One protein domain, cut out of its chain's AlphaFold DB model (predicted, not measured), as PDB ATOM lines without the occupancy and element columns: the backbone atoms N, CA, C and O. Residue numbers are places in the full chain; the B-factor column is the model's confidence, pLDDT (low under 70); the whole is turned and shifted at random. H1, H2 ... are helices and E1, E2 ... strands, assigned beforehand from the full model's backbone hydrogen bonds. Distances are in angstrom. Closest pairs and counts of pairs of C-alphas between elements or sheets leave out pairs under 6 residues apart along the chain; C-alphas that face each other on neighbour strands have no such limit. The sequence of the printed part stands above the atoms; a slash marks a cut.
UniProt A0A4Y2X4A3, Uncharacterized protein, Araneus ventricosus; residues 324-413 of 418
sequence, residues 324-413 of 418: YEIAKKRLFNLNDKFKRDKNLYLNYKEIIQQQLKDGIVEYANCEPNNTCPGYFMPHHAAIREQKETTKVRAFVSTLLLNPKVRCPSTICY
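This is residues 324 to 413 of the 418 residues of an uncharacterized protein of Araneus ventricosus (UniProt A0A4Y2X4A3). Two helices meet in a corner and pack over one side of a small two-stranded hairpin, H1 next to E1 and the first part of H2 over E2 and E1. Two long loops, residues 358 to 378 and residues 397 to 413, make much of the rest; residues 375 to 376 of the one pair with residues 411 to 412 of the other, parallel, and residues 354 to 359 stick out. The printed part has 90 residues with two named helices and then two named strands, H1, H2, E1, E2; the sheet has the order E1 - E2 and is antiparallel. The class is mixed, helices and strands, with under half of the residues in named elements. The whole is only just compact, close to loose, with a radius of gyration of the C-alphas of 14.5 A and spans of 40 by 28 by 24 A.

E1, residues 379 to 383, and E2, residues 392 to 396, form a hairpin of antiparallel neighbours, their directions 151 degrees apart. N 380 and O 395 are within hydrogen-bond range at 2.9 A, and N 395 and O 380 at 2.8 A. The C-alphas of Ala 381 and Ala 394, which face each other, are 4.9 A apart. H2, residues 342 to 357, has 8 pairs of C-alphas within 8 A of E2, the closest being Tyr 348 and Ala 394 at 6.7 A. H1, residues 324 to 340, has 3 such pairs with E1, the closest being Leu 334 and His 380 at 6.9 A. H1 and E2 are apart. H1 and H2 only just touch, and only at the corner by their link, with 3 pairs of C-alphas within 8 A; the closest are Phe 338 and Tyr 345, 5.0 A. Their lines stand at a steep tilt of 52 degrees, opposite ways. In H1 and H2 every O i to N i+4 pair is within hydrogen-bond range.

H1 begins at C-alpha 324, (-2.126, -6.643, 44.807), and measures 24.4 A from first to last C-alpha. H2 measures 22.6 A and ends at C-alpha 357, (3.869, -22.965, 64.125). E1 and E2 measure 13.2 A each, and E2 ends at C-alpha 396, (8.846, -16.546, 47.833).

The C-alphas of Asn 369 and Glu 388 are the two farthest apart, 44.5 A. The printed part has no cut. The link from H1 to H2 is tight, that from E1 to E2 short, and that from H2 to E1 long, 21 residues. The mean pLDDT of the printed part is 71.1, and it is under 70 at residues 365 to 374, 385 to 391 and 397 to 413.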
ATOM      1  N   TYR A 324      -1.066  -5.715  44.425       77.62
ATOM      2  CA  TYR A 324      -2.126  -6.643  44.807       77.62
ATOM      3  C   TYR A 324      -2.699  -7.412  43.615       77.62
ATOM      4  O   TYR A 324      -2.737  -8.637  43.652       77.62
ATOM      5  N   GLU A 325      -3.060  -6.735  42.521       78.50
ATOM      6  CA  GLU A 325      -3.656  -7.402  41.351       78.50
ATOM      7  C   GLU A 325      -2.700  -8.413  40.692       78.50
ATOM      8  O   GLU A 325      -3.109  -9.490  40.250       78.50
ATOM      9  N   ILE A 326      -1.395  -8.122  40.692       80.31
ATOM     10  CA  ILE A 326      -0.369  -9.031  40.165       80.31
ATOM     11  C   ILE A 326      -0.209 -10.239  41.095       80.31
ATOM     12  O   ILE A 326      -0.163 -11.382  40.629       80.31
ATOM     13  N   ALA A 327      -0.136 -10.001  42.407       79.19
ATOM     14  CA  ALA A 327      -0.026 -11.057  43.407       79.19
ATOM     15  C   ALA A 327      -1.266 -11.965  43.405       79.19
ATOM     16  O   ALA A 327      -1.133 -13.189  43.370       79.19
ATOM     17  N   LYS A 328      -2.462 -11.377  43.321       81.12
ATOM     18  CA  LYS A 328      -3.752 -12.063  43.209       81.12
ATOM     19  C   LYS A 328      -3.819 -12.955  41.970       81.12
ATOM     20  O   LYS A 328      -4.162 -14.129  42.083       81.12
ATOM     21  N   LYS A 329      -3.414 -12.457  40.793       82.19
ATOM     22  CA  LYS A 329      -3.363 -13.273  39.565       82.19
ATOM     23  C   LYS A 329      -2.409 -14.466  39.702       82.19
ATOM     24  O   LYS A 329      -2.732 -15.571  39.270       82.19
ATOM     25  N   ARG A 330      -1.243 -14.271  40.328       82.56
ATOM     26  CA  ARG A 330      -0.281 -15.359  40.587       82.56
ATOM     27  C   ARG A 330      -0.816 -16.382  41.589       82.56
ATOM     28  O   ARG A 330      -0.600 -17.576  41.390       82.56
ATOM     29  N   LEU A 331      -1.541 -15.931  42.611       82.94
ATOM     30  CA  LEU A 331      -2.202 -16.802  43.577       82.94
ATOM     31  C   LEU A 331      -3.261 -17.685  42.909       82.94
ATOM     32  O   LEU A 331      -3.281 -18.891  43.143       82.94
ATOM     33  N   PHE A 332      -4.092 -17.122  42.029       84.75
ATOM     34  CA  PHE A 332      -5.074 -17.914  41.282       84.75
ATOM     35  C   PHE A 332      -4.416 -18.989  40.414       84.75
ATOM     36  O   PHE A 332      -4.829 -20.145  40.464       84.75
ATOM     37  N   ASN A 333      -3.329 -18.657  39.714       84.81
ATOM     38  CA  ASN A 333      -2.576 -19.643  38.934       84.81
ATOM     39  C   ASN A 333      -2.007 -20.774  39.810       84.81
ATOM     40  O   ASN A 333      -1.979 -21.935  39.392       84.81
ATOM     41  N   LEU A 334      -1.543 -20.446  41.020       84.31
ATOM     42  CA  LEU A 334      -1.069 -21.435  41.988       84.31
ATOM     43  C   LEU A 334      -2.224 -22.327  42.474       84.31
ATOM     44  O   LEU A 334      -2.079 -23.548  42.489       84.31
ATOM     45  N   ASN A 335      -3.388 -21.745  42.766       85.44
ATOM     46  CA  ASN A 335      -4.591 -22.490  43.140       85.44
ATOM     47  C   ASN A 335      -5.065 -23.428  42.022       85.44
ATOM     48  O   ASN A 335      -5.420 -24.572  42.291       85.44
ATOM     49  N   ASP A 336      -5.013 -23.007  40.760       87.56
ATOM     50  CA  ASP A 336      -5.349 -23.883  39.632       87.56
ATOM     51  C   ASP A 336      -4.323 -25.009  39.435       87.56
ATOM     52  O   ASP A 336      -4.646 -26.080  38.915       87.56
ATOM     53  N   LYS A 337      -3.075 -24.816  39.875       84.44
ATOM     54  CA  LYS A 337      -2.091 -25.903  39.968       84.44
ATOM     55  C   LYS A 337      -2.440 -26.868  41.105       84.44
ATOM     56  O   LYS A 337      -2.413 -28.072  40.882       84.44
ATOM     57  N   PHE A 338      -2.840 -26.365  42.270       87.38
ATOM     58  CA  PHE A 338      -3.284 -27.186  43.403       87.38
ATOM     59  C   PHE A 338      -4.546 -28.003  43.106       87.38
ATOM     60  O   PHE A 338      -4.636 -29.154  43.522       87.38
ATOM     61  N   LYS A 339      -5.494 -27.460  42.332       88.06
ATOM     62  CA  LYS A 339      -6.670 -28.218  41.869       88.06
ATOM     63  C   LYS A 339      -6.287 -29.403  40.980       88.06
ATOM     64  O   LYS A 339      -6.954 -30.431  41.022       88.06
ATOM     65  N   ARG A 340      -5.235 -29.253  40.167       88.44
ATOM     66  CA  ARG A 340      -4.735 -30.303  39.263       88.44
ATOM     67  C   ARG A 340      -3.839 -31.322  39.969       88.44
ATOM     68  O   ARG A 340      -3.811 -32.472  39.551       88.44
ATOM     69  N   ASP A 341      -3.137 -30.916  41.026       87.06
ATOM     70  CA  ASP A 341      -2.218 -31.759  41.792       87.06
ATOM     71  C   ASP A 341      -2.491 -31.657  43.302       87.06
ATOM     72  O   ASP A 341      -2.010 -30.762  44.008       87.06
ATOM     73  N   LYS A 342      -3.265 -32.627  43.804       87.56
ATOM     74  CA  LYS A 342      -3.677 -32.701  45.211       87.56
ATOM     75  C   LYS A 342      -2.511 -33.012  46.156       87.56
ATOM     76  O   LYS A 342      -2.517 -32.548  47.295       87.56
ATOM     77  N   ASN A 343      -1.504 -33.757  45.698       84.81
ATOM     78  CA  ASN A 343      -0.331 -34.081  46.513       84.81
ATOM     79  C   ASN A 343       0.550 -32.850  46.705       84.81
ATOM     80  O   ASN A 343       1.049 -32.606  47.805       84.81
ATOM     81  N   LEU A 344       0.709 -32.037  45.659       84.94
ATOM     82  CA  LEU A 344       1.393 -30.756  45.765       84.94
ATOM     83  C   LEU A 344       0.689 -29.829  46.760       84.94
ATOM     84  O   LEU A 344       1.366 -29.223  47.584       84.94
ATOM     85  N   TYR A 345      -0.645 -29.751  46.721       86.69
ATOM     86  CA  TYR A 345      -1.428 -28.949  47.666       86.69
ATOM     87  C   TYR A 345      -1.203 -29.364  49.125       86.69
ATOM     88  O   TYR A 345      -0.916 -28.508  49.957       86.69
ATOM     89  N   LEU A 346      -1.297 -30.664  49.436       86.50
ATOM     90  CA  LEU A 346      -1.139 -31.164  50.808       86.50
ATOM     91  C   LEU A 346       0.252 -30.853  51.373       86.50
ATOM     92  O   LEU A 346       0.351 -30.272  52.451       86.50
ATOM     93  N   ASN A 347       1.307 -31.143  50.606       85.19
ATOM     94  CA  ASN A 347       2.682 -30.821  51.000       85.19
ATOM     95  C   ASN A 347       2.879 -29.310  51.186       85.19
ATOM     96  O   ASN A 347       3.542 -28.860  52.115       85.19
ATOM     97  N   TYR A 348       2.308 -28.502  50.290       87.44
ATOM     98  CA  TYR A 348       2.430 -27.051  50.365       87.44
ATOM     99  C   TYR A 348       1.718 -26.480  51.596       87.44
ATOM    100  O   TYR A 348       2.255 -25.604  52.271       87.44
ATOM    101  N   LYS A 349       0.526 -27.000  51.911       87.19
ATOM    102  CA  LYS A 349      -0.247 -26.633  53.100       87.19
ATOM    103  C   LYS A 349       0.521 -26.943  54.381       87.19
ATOM    104  O   LYS A 349       0.598 -26.082  55.252       87.19
ATOM    105  N   GLU A 350       1.117 -28.129  54.466       88.62
ATOM    106  CA  GLU A 350       1.925 -28.543  55.614       88.62
ATOM    107  C   GLU A 350       3.128 -27.614  55.830       88.62
ATOM    108  O   GLU A 350       3.358 -27.168  56.951       88.62
ATOM    109  N   ILE A 351       3.831 -27.222  54.758       87.38
ATOM    110  CA  ILE A 351       4.954 -26.269  54.842       87.38
ATOM    111  C   ILE A 351       4.512 -24.936  55.457       87.38
ATOM    112  O   ILE A 351       5.186 -24.419  56.347       87.38
ATOM    113  N   ILE A 352       3.392 -24.366  55.000       86.06
ATOM    114  CA  ILE A 352       2.905 -23.077  55.515       86.06
ATOM    115  C   ILE A 352       2.424 -23.208  56.966       86.06
ATOM    116  O   ILE A 352       2.712 -22.341  57.786       86.06
ATOM    117  N   GLN A 353       1.739 -24.301  57.311       88.81
ATOM    118  CA  GLN A 353       1.312 -24.568  58.687       88.81
ATOM    119  C   GLN A 353       2.500 -24.735  59.640       88.81
ATOM    120  O   GLN A 353       2.462 -24.225  60.757       88.81
ATOM    121  N   GLN A 354       3.564 -25.402  59.193       87.31
ATOM    122  CA  GLN A 354       4.788 -25.547  59.971       87.31
ATOM    123  C   GLN A 354       5.481 -24.191  60.163       87.31
ATOM    124  O   GLN A 354       5.852 -23.860  61.282       87.31
ATOM    125  N   GLN A 355       5.560 -23.354  59.121       86.12
ATOM    126  CA  GLN A 355       6.100 -21.992  59.242       86.12
ATOM    127  C   GLN A 355       5.290 -21.110  60.203       86.12
ATOM    128  O   GLN A 355       5.885 -20.322  60.934       86.12
ATOM    129  N   LEU A 356       3.957 -21.247  60.225       87.38
ATOM    130  CA  LEU A 356       3.093 -20.572  61.203       87.38
ATOM    131  C   LEU A 356       3.403 -21.049  62.628       87.38
ATOM    132  O   LEU A 356       3.528 -20.239  63.542       87.38
ATOM    133  N   LYS A 357       3.553 -22.365  62.821       90.25
ATOM    134  CA  LYS A 357       3.869 -22.965  64.125       90.25
ATOM    135  C   LYS A 357       5.253 -22.557  64.638       90.25
ATOM    136  O   LYS A 357       5.407 -22.333  65.834       90.25
ATOM    137  N   ASP A 358       6.227 -22.446  63.740       86.88
ATOM    138  CA  ASP A 358       7.606 -22.055  64.051       86.88
ATOM    139  C   ASP A 358       7.769 -20.533  64.224       86.88
ATOM    140  O   ASP A 358       8.875 -20.062  64.492       86.88
ATOM    141  N   GLY A 359       6.693 -19.752  64.060       82.88
ATOM    142  CA  GLY A 359       6.720 -18.291  64.178       82.88
ATOM    143  C   GLY A 359       7.483 -17.590  63.052       82.88
ATOM    144  O   GLY A 359       7.900 -16.448  63.210       82.88
ATOM    145  N   ILE A 360       7.695 -18.268  61.919       81.06
ATOM    146  CA  ILE A 360       8.389 -17.717  60.744       81.06
ATOM    147  C   ILE A 360       7.450 -16.813  59.934       81.06
ATOM    148  O   ILE A 360       7.900 -15.859  59.302       81.06
ATOM    149  N   VAL A 361       6.149 -17.120  59.930       83.06
ATOM    150  CA  VAL A 361       5.109 -16.317  59.273       83.06
ATOM    151  C   VAL A 361       3.943 -16.080  60.229       83.06
ATOM    152  O   VAL A 361       3.678 -16.897  61.107       83.06
ATOM    153  N   GLU A 362       3.217 -14.987  60.017       82.75
ATOM    154  CA  GLU A 362       2.034 -14.606  60.792       82.75
ATOM    155  C   GLU A 362       0.899 -14.137  59.873       82.75
ATOM    156  O   GLU A 362       1.101 -13.848  58.688       82.75
ATOM    157  N   TYR A 363      -0.320 -14.083  60.410       81.75
ATOM    158  CA  TYR A 363      -1.463 -13.552  59.674       81.75
ATOM    159  C   TYR A 363      -1.348 -12.034  59.537       81.75
ATOM    160  O   TYR A 363      -1.196 -11.319  60.523       81.75
ATOM    161  N   ALA A 364      -1.474 -11.539  58.309       73.12
ATOM    162  CA  ALA A 364      -1.516 -10.107  58.054       73.12
ATOM    163  C   ALA A 364      -2.854  -9.502  58.520       73.12
ATOM    164  O   ALA A 364      -3.924 -10.010  58.175       73.12
ATOM    165  N   ASN A 365      -2.800  -8.373  59.231       67.50
ATOM    166  CA  ASN A 365      -3.979  -7.576  59.583       67.50
ATOM    167  C   ASN A 365      -4.473  -6.785  58.357       67.50
ATOM    168  O   ASN A 365      -4.133  -5.616  58.182       67.50
ATOM    169  N   CYS A 366      -5.250  -7.426  57.478       63.34
ATOM    170  CA  CYS A 366      -5.912  -6.754  56.356       63.34
ATOM    171  C   CYS A 366      -7.397  -6.505  56.679       63.34
ATOM    172  O   CYS A 366      -8.133  -7.448  56.971       63.34
ATOM    173  N   GLU A 367      -7.859  -5.256  56.572       58.66
ATOM    174  CA  GLU A 367      -9.294  -4.953  56.641       58.66
ATOM    175  C   GLU A 367     -10.036  -5.385  55.355       58.66
ATOM    176  O   GLU A 367      -9.431  -5.417  54.278       58.66
ATOM    177  N   PRO A 368     -11.354  -5.674  55.418       51.75
ATOM    178  CA  PRO A 368     -12.139  -6.195  54.288       51.75
ATOM    179  C   PRO A 368     -12.181  -5.298  53.036       51.75
ATOM    180  O   PRO A 368     -12.515  -5.774  51.953       51.75
ATOM    181  N   ASN A 369     -11.830  -4.014  53.157       53.72
ATOM    182  CA  ASN A 369     -12.019  -2.992  52.119       53.72
ATOM    183  C   ASN A 369     -10.772  -2.720  51.253       53.72
ATOM    184  O   ASN A 369     -10.572  -1.602  50.784       53.72
ATOM    185  N   ASN A 370      -9.938  -3.735  50.992       51.78
ATOM    186  CA  ASN A 370      -8.768  -3.661  50.092       51.78
ATOM    187  C   ASN A 370      -7.642  -2.687  50.497       51.78
ATOM    188  O   ASN A 370      -6.652  -2.559  49.776       51.78
ATOM    189  N   THR A 371      -7.721  -2.046  51.656       55.31
ATOM    190  CA  THR A 371      -6.639  -1.226  52.210       55.31
ATOM    191  C   THR A 371      -5.752  -2.071  53.112       55.31
ATOM    192  O   THR A 371      -5.686  -1.843  54.315       55.31
ATOM    193  N   CYS A 372      -5.074  -3.076  52.547       59.56
ATOM    194  CA  CYS A 372      -4.009  -3.743  53.291       59.56
ATOM    195  C   CYS A 372      -2.719  -2.914  53.155       59.56
ATOM    196  O   CYS A 372      -2.259  -2.702  52.027       59.56
ATOM    197  N   PRO A 373      -2.139  -2.408  54.258       56.59
ATOM    198  CA  PRO A 373      -0.911  -1.631  54.210       56.59
ATOM    199  C   PRO A 373       0.268  -2.587  54.008       56.59
ATOM    200  O   PRO A 373       0.895  -3.024  54.964       56.59
ATOM    201  N   GLY A 374       0.562  -2.966  52.764       65.88
ATOM    202  CA  GLY A 374       1.680  -3.866  52.519       65.88
ATOM    203  C   GLY A 374       1.942  -4.180  51.058       65.88
ATOM    204  O   GLY A 374       1.113  -3.959  50.177       65.88
ATOM    205  N   TYR A 375       3.136  -4.708  50.818       73.69
ATOM    206  CA  TYR A 375       3.529  -5.263  49.532       73.69
ATOM    207  C   TYR A 375       3.341  -6.777  49.563       73.69
ATOM    208  O   TYR A 375       3.748  -7.436  50.520       73.69
ATOM    209  N   PHE A 376       2.737  -7.336  48.518       75.50
ATOM    210  CA  PHE A 376       2.373  -8.748  48.485       75.50
ATOM    211  C   PHE A 376       3.437  -9.570  47.772       75.50
ATOM    212  O   PHE A 376       3.654  -9.412  46.572       75.50
ATOM    213  N   MET A 377       4.092 -10.486  48.475       76.94
ATOM    214  CA  MET A 377       5.066 -11.366  47.833       76.94
ATOM    215  C   MET A 377       4.375 -12.622  47.295       76.94
ATOM    216  O   MET A 377       3.812 -13.384  48.073       76.94
ATOM    217  N   PRO A 378       4.379 -12.879  45.976       74.06
ATOM    218  CA  PRO A 378       3.785 -14.092  45.439       74.06
ATOM    219  C   PRO A 378       4.695 -15.289  45.702       74.06
ATOM    220  O   PRO A 378       5.918 -15.209  45.566       74.06
ATOM    221  N   HIS A 379       4.088 -16.434  45.989       76.88
ATOM    222  CA  HIS A 379       4.810 -17.674  46.223       76.88
ATOM    223  C   HIS A 379       4.643 -18.640  45.051       76.88
ATOM    224  O   HIS A 379       3.664 -18.586  44.306       76.88
ATOM    225  N   HIS A 380       5.590 -19.559  44.899       79.62
ATOM    226  CA  HIS A 380       5.445 -20.704  44.009       79.62
ATOM    227  C   HIS A 380       6.078 -21.953  44.623       79.62
ATOM    228  O   HIS A 380       6.902 -21.871  45.532       79.62
ATOM    229  N   ALA A 381       5.669 -23.125  44.144       79.50
ATOM    230  CA  ALA A 381       6.239 -24.391  44.579       79.50
ATOM    231  C   ALA A 381       7.389 -24.812  43.658       79.50
ATOM    232  O   ALA A 381       7.188 -24.949  42.447       79.50
ATOM    233  N   ALA A 382       8.563 -25.060  44.235       77.88
ATOM    234  CA  ALA A 382       9.691 -25.689  43.559       77.88
ATOM    235  C   ALA A 382       9.730 -27.180  43.923       77.88
ATOM    236  O   ALA A 382       9.829 -27.530  45.100       77.88
ATOM    237  N   ILE A 383       9.649 -28.050  42.916       77.69
ATOM    238  CA  ILE A 383       9.653 -29.507  43.086       77.69
ATOM    239  C   ILE A 383      11.042 -30.027  42.718       77.69
ATOM    240  O   ILE A 383      11.577 -29.685  41.665       77.69
ATOM    241  N   ARG A 384      11.651 -30.822  43.599       73.62
ATOM    242  CA  ARG A 384      12.941 -31.487  43.370       73.62
ATOM    243  C   ARG A 384      12.799 -32.963  43.715       73.62
ATOM    244  O   ARG A 384      13.037 -33.363  44.850       73.62
ATOM    245  N   GLU A 385      12.412 -33.757  42.724       69.69
ATOM    246  CA  GLU A 385      12.066 -35.176  42.899       69.69
ATOM    247  C   GLU A 385      13.242 -36.047  43.368       69.69
ATOM    248  O   GLU A 385      13.028 -37.042  44.054       69.69
ATOM    249  N   GLN A 386      14.478 -35.632  43.071       65.25
ATOM    250  CA  GLN A 386      15.713 -36.348  43.414       65.25
ATOM    251  C   GLN A 386      16.188 -36.161  44.869       65.25
ATOM    252  O   GLN A 386      17.252 -36.657  45.228       65.25
ATOM    253  N   LYS A 387      15.463 -35.417  45.720       62.59
ATOM    254  CA  LYS A 387      15.842 -35.242  47.133       62.59
ATOM    255  C   LYS A 387      15.169 -36.269  48.041       62.59
ATOM    256  O   LYS A 387      13.953 -36.433  47.991       62.59
ATOM    257  N   GLU A 388      15.963 -36.867  48.930       49.25
ATOM    258  CA  GLU A 388      15.503 -37.867  49.905       49.25
ATOM    259  C   GLU A 388      14.572 -37.286  50.983       49.25
ATOM    260  O   GLU A 388      13.622 -37.950  51.381       49.25
ATOM    261  N   THR A 389      14.792 -36.041  51.433       55.25
ATOM    262  CA  THR A 389      14.123 -35.501  52.637       55.25
ATOM    263  C   THR A 389      12.946 -34.560  52.374       55.25
ATOM    264  O   THR A 389      11.934 -34.641  53.061       55.25
ATOM    265  N   THR A 390      13.023 -33.651  51.396       60.03
ATOM    266  CA  THR A 390      11.907 -32.734  51.087       60.03
ATOM    267  C   THR A 390      11.812 -32.487  49.588       60.03
ATOM    268  O   THR A 390      12.639 -31.779  49.003       60.03
ATOM    269  N   LYS A 391      10.784 -33.074  48.968       69.00
ATOM    270  CA  LYS A 391      10.562 -33.036  47.514       69.00
ATOM    271  C   LYS A 391       9.902 -31.740  47.031       69.00
ATOM    272  O   LYS A 391      10.012 -31.414  45.852       69.00
ATOM    273  N   VAL A 392       9.271 -30.974  47.925       77.88
ATOM    274  CA  VAL A 392       8.573 -29.710  47.622       77.88
ATOM    275  C   VAL A 392       9.099 -28.589  48.517       77.88
ATOM    276  O   VAL A 392       9.286 -28.783  49.712       77.88
ATOM    277  N   ARG A 393       9.333 -27.400  47.954       78.75
ATOM    278  CA  ARG A 393       9.672 -26.182  48.710       78.75
ATOM    279  C   ARG A 393       8.756 -25.032  48.308       78.75
ATOM    280  O   ARG A 393       8.559 -24.799  47.114       78.75
ATOM    281  N   ALA A 394       8.242 -24.296  49.289       78.44
ATOM    282  CA  ALA A 394       7.570 -23.022  49.053       78.44
ATOM    283  C   ALA A 394       8.631 -21.928  48.860       78.44
ATOM    284  O   ALA A 394       9.426 -21.669  49.759       78.44
ATOM    285  N   PHE A 395       8.671 -21.320  47.677       76.44
ATOM    286  CA  PHE A 395       9.610 -20.256  47.344       76.44
ATOM    287  C   PHE A 395       8.873 -18.927  47.213       76.44
ATOM    288  O   PHE A 395       7.897 -18.819  46.465       76.44
ATOM    289  N   VAL A 396       9.359 -17.913  47.922       73.00
ATOM    290  CA  VAL A 396       8.846 -16.546  47.833       73.00
ATOM    291  C   VAL A 396       9.530 -15.856  46.662       73.00
ATOM    292  O   VAL A 396      10.754 -15.762  46.610       73.00
ATOM    293  N   SER A 397       8.760 -15.415  45.671       63.78
ATOM    294  CA  SER A 397       9.327 -14.752  44.502       63.78
ATOM    295  C   SER A 397       9.635 -13.296  44.826       63.78
ATOM    296  O   SER A 397       8.737 -12.460  44.919       63.78
ATOM    297  N   THR A 398      10.925 -12.992  44.914       60.31
ATOM    298  CA  THR A 398      11.443 -11.629  45.058       60.31
ATOM    299  C   THR A 398      11.478 -10.869  43.732       60.31
ATOM    300  O   THR A 398      11.767  -9.689  43.727       60.31
ATOM    301  N   LEU A 399      11.124 -11.487  42.595       52.59
ATOM    302  CA  LEU A 399      11.177 -10.857  41.261       52.59
ATOM    303  C   LEU A 399      10.241  -9.651  41.086       52.59
ATOM    304  O   LEU A 399      10.396  -8.897  40.131       52.59
ATOM    305  N   LEU A 400       9.238  -9.493  41.953       50.56
ATOM    306  CA  LEU A 400       8.414  -8.278  41.979       50.56
ATOM    307  C   LEU A 400       9.029  -7.180  42.854       50.56
ATOM    308  O   LEU A 400       8.741  -6.002  42.662       50.56
ATOM    309  N   LEU A 401       9.933  -7.552  43.756       50.78
ATOM    310  CA  LEU A 401      10.788  -6.614  44.452       50.78
ATOM    311  C   LEU A 401      11.866  -6.173  43.446       50.78
ATOM    312  O   LEU A 401      12.828  -6.882  43.165       50.78
ATOM    313  N   ASN A 402      11.650  -5.009  42.835       42.09
ATOM    314  CA  ASN A 402      12.608  -4.349  41.946       42.09
ATOM    315  C   ASN A 402      13.997  -4.340  42.618       42.09
ATOM    316  O   ASN A 402      14.028  -3.857  43.737       42.09
ATOM    317  N   PRO A 403      15.123  -4.795  42.021       39.53
ATOM    318  CA  PRO A 403      16.435  -4.949  42.690       39.53
ATOM    319  C   PRO A 403      16.952  -3.708  43.447       39.53
ATOM    320  O   PRO A 403      17.845  -3.808  44.280       39.53
ATOM    321  N   LYS A 404      16.340  -2.542  43.221       39.28
ATOM    322  CA  LYS A 404      16.372  -1.364  44.097       39.28
ATOM    323  C   LYS A 404      15.295  -1.415  45.204       39.28
ATOM    324  O   LYS A 404      14.576  -0.432  45.371       39.28
ATOM    325  N   VAL A 405      15.120  -2.533  45.914       39.22
ATOM    326  CA  VAL A 405      13.932  -2.741  46.766       39.22
ATOM    327  C   VAL A 405      13.941  -1.756  47.931       39.22
ATOM    328  O   VAL A 405      14.825  -1.782  48.782       39.22
ATOM    329  N   ARG A 406      12.934  -0.886  47.936       50.75
ATOM    330  CA  ARG A 406      12.568   0.089  48.966       50.75
ATOM    331  C   ARG A 406      11.180  -0.309  49.506       50.75
ATOM    332  O   ARG A 406      10.362  -0.700  48.685       50.75
ATOM    333  N   CYS A 407      10.901  -0.122  50.808       42.84
ATOM    334  CA  CYS A 407       9.588  -0.247  51.506       42.84
ATOM    335  C   CYS A 407       8.964  -1.675  51.606       42.84
ATOM    336  O   CYS A 407       9.430  -2.555  50.887       42.84
ATOM    337  N   PRO A 408       7.904  -1.962  52.418       42.59
ATOM    338  CA  PRO A 408       7.075  -1.123  53.308       42.59
ATOM    339  C   PRO A 408       7.049  -1.593  54.792       42.59
ATOM    340  O   PRO A 408       7.688  -2.572  55.159       42.59
ATOM    341  N   SER A 409       6.273  -0.914  55.650       34.78
ATOM    342  CA  SER A 409       6.145  -1.163  57.103       34.78
ATOM    343  C   SER A 409       5.564  -2.529  57.511       34.78
ATOM    344  O   SER A 409       5.680  -2.902  58.675       34.78
ATOM    345  N   THR A 410       4.978  -3.286  56.577       35.94
ATOM    346  CA  THR A 410       4.477  -4.652  56.801       35.94
ATOM    347  C   THR A 410       4.553  -5.445  55.495       35.94
ATOM    348  O   THR A 410       4.072  -4.999  54.450       35.94
ATOM    349  N   ILE A 411       5.147  -6.638  55.532       42.69
ATOM    350  CA  ILE A 411       5.103  -7.598  54.425       42.69
ATOM    351  C   ILE A 411       3.904  -8.510  54.673       42.69
ATOM    352  O   ILE A 411       3.906  -9.307  55.606       42.69
ATOM    353  N   CYS A 412       2.872  -8.386  53.842       37.28
ATOM    354  CA  CYS A 412       1.647  -9.155  54.012       37.28
ATOM    355  C   CYS A 412       1.678 -10.420  53.150       37.28
ATOM    356  O   CYS A 412       1.841 -10.366  51.927       37.28
ATOM    357  N   TYR A 413       1.458 -11.562  53.794       42.44
ATOM    358  CA  TYR A 413       1.208 -12.839  53.138       42.44
ATOM    359  C   TYR A 413      -0.280 -12.928  52.786       42.44
ATOM    360  O   TYR A 413      -1.129 -12.782  53.661       42.44
TER     361      TYR A 413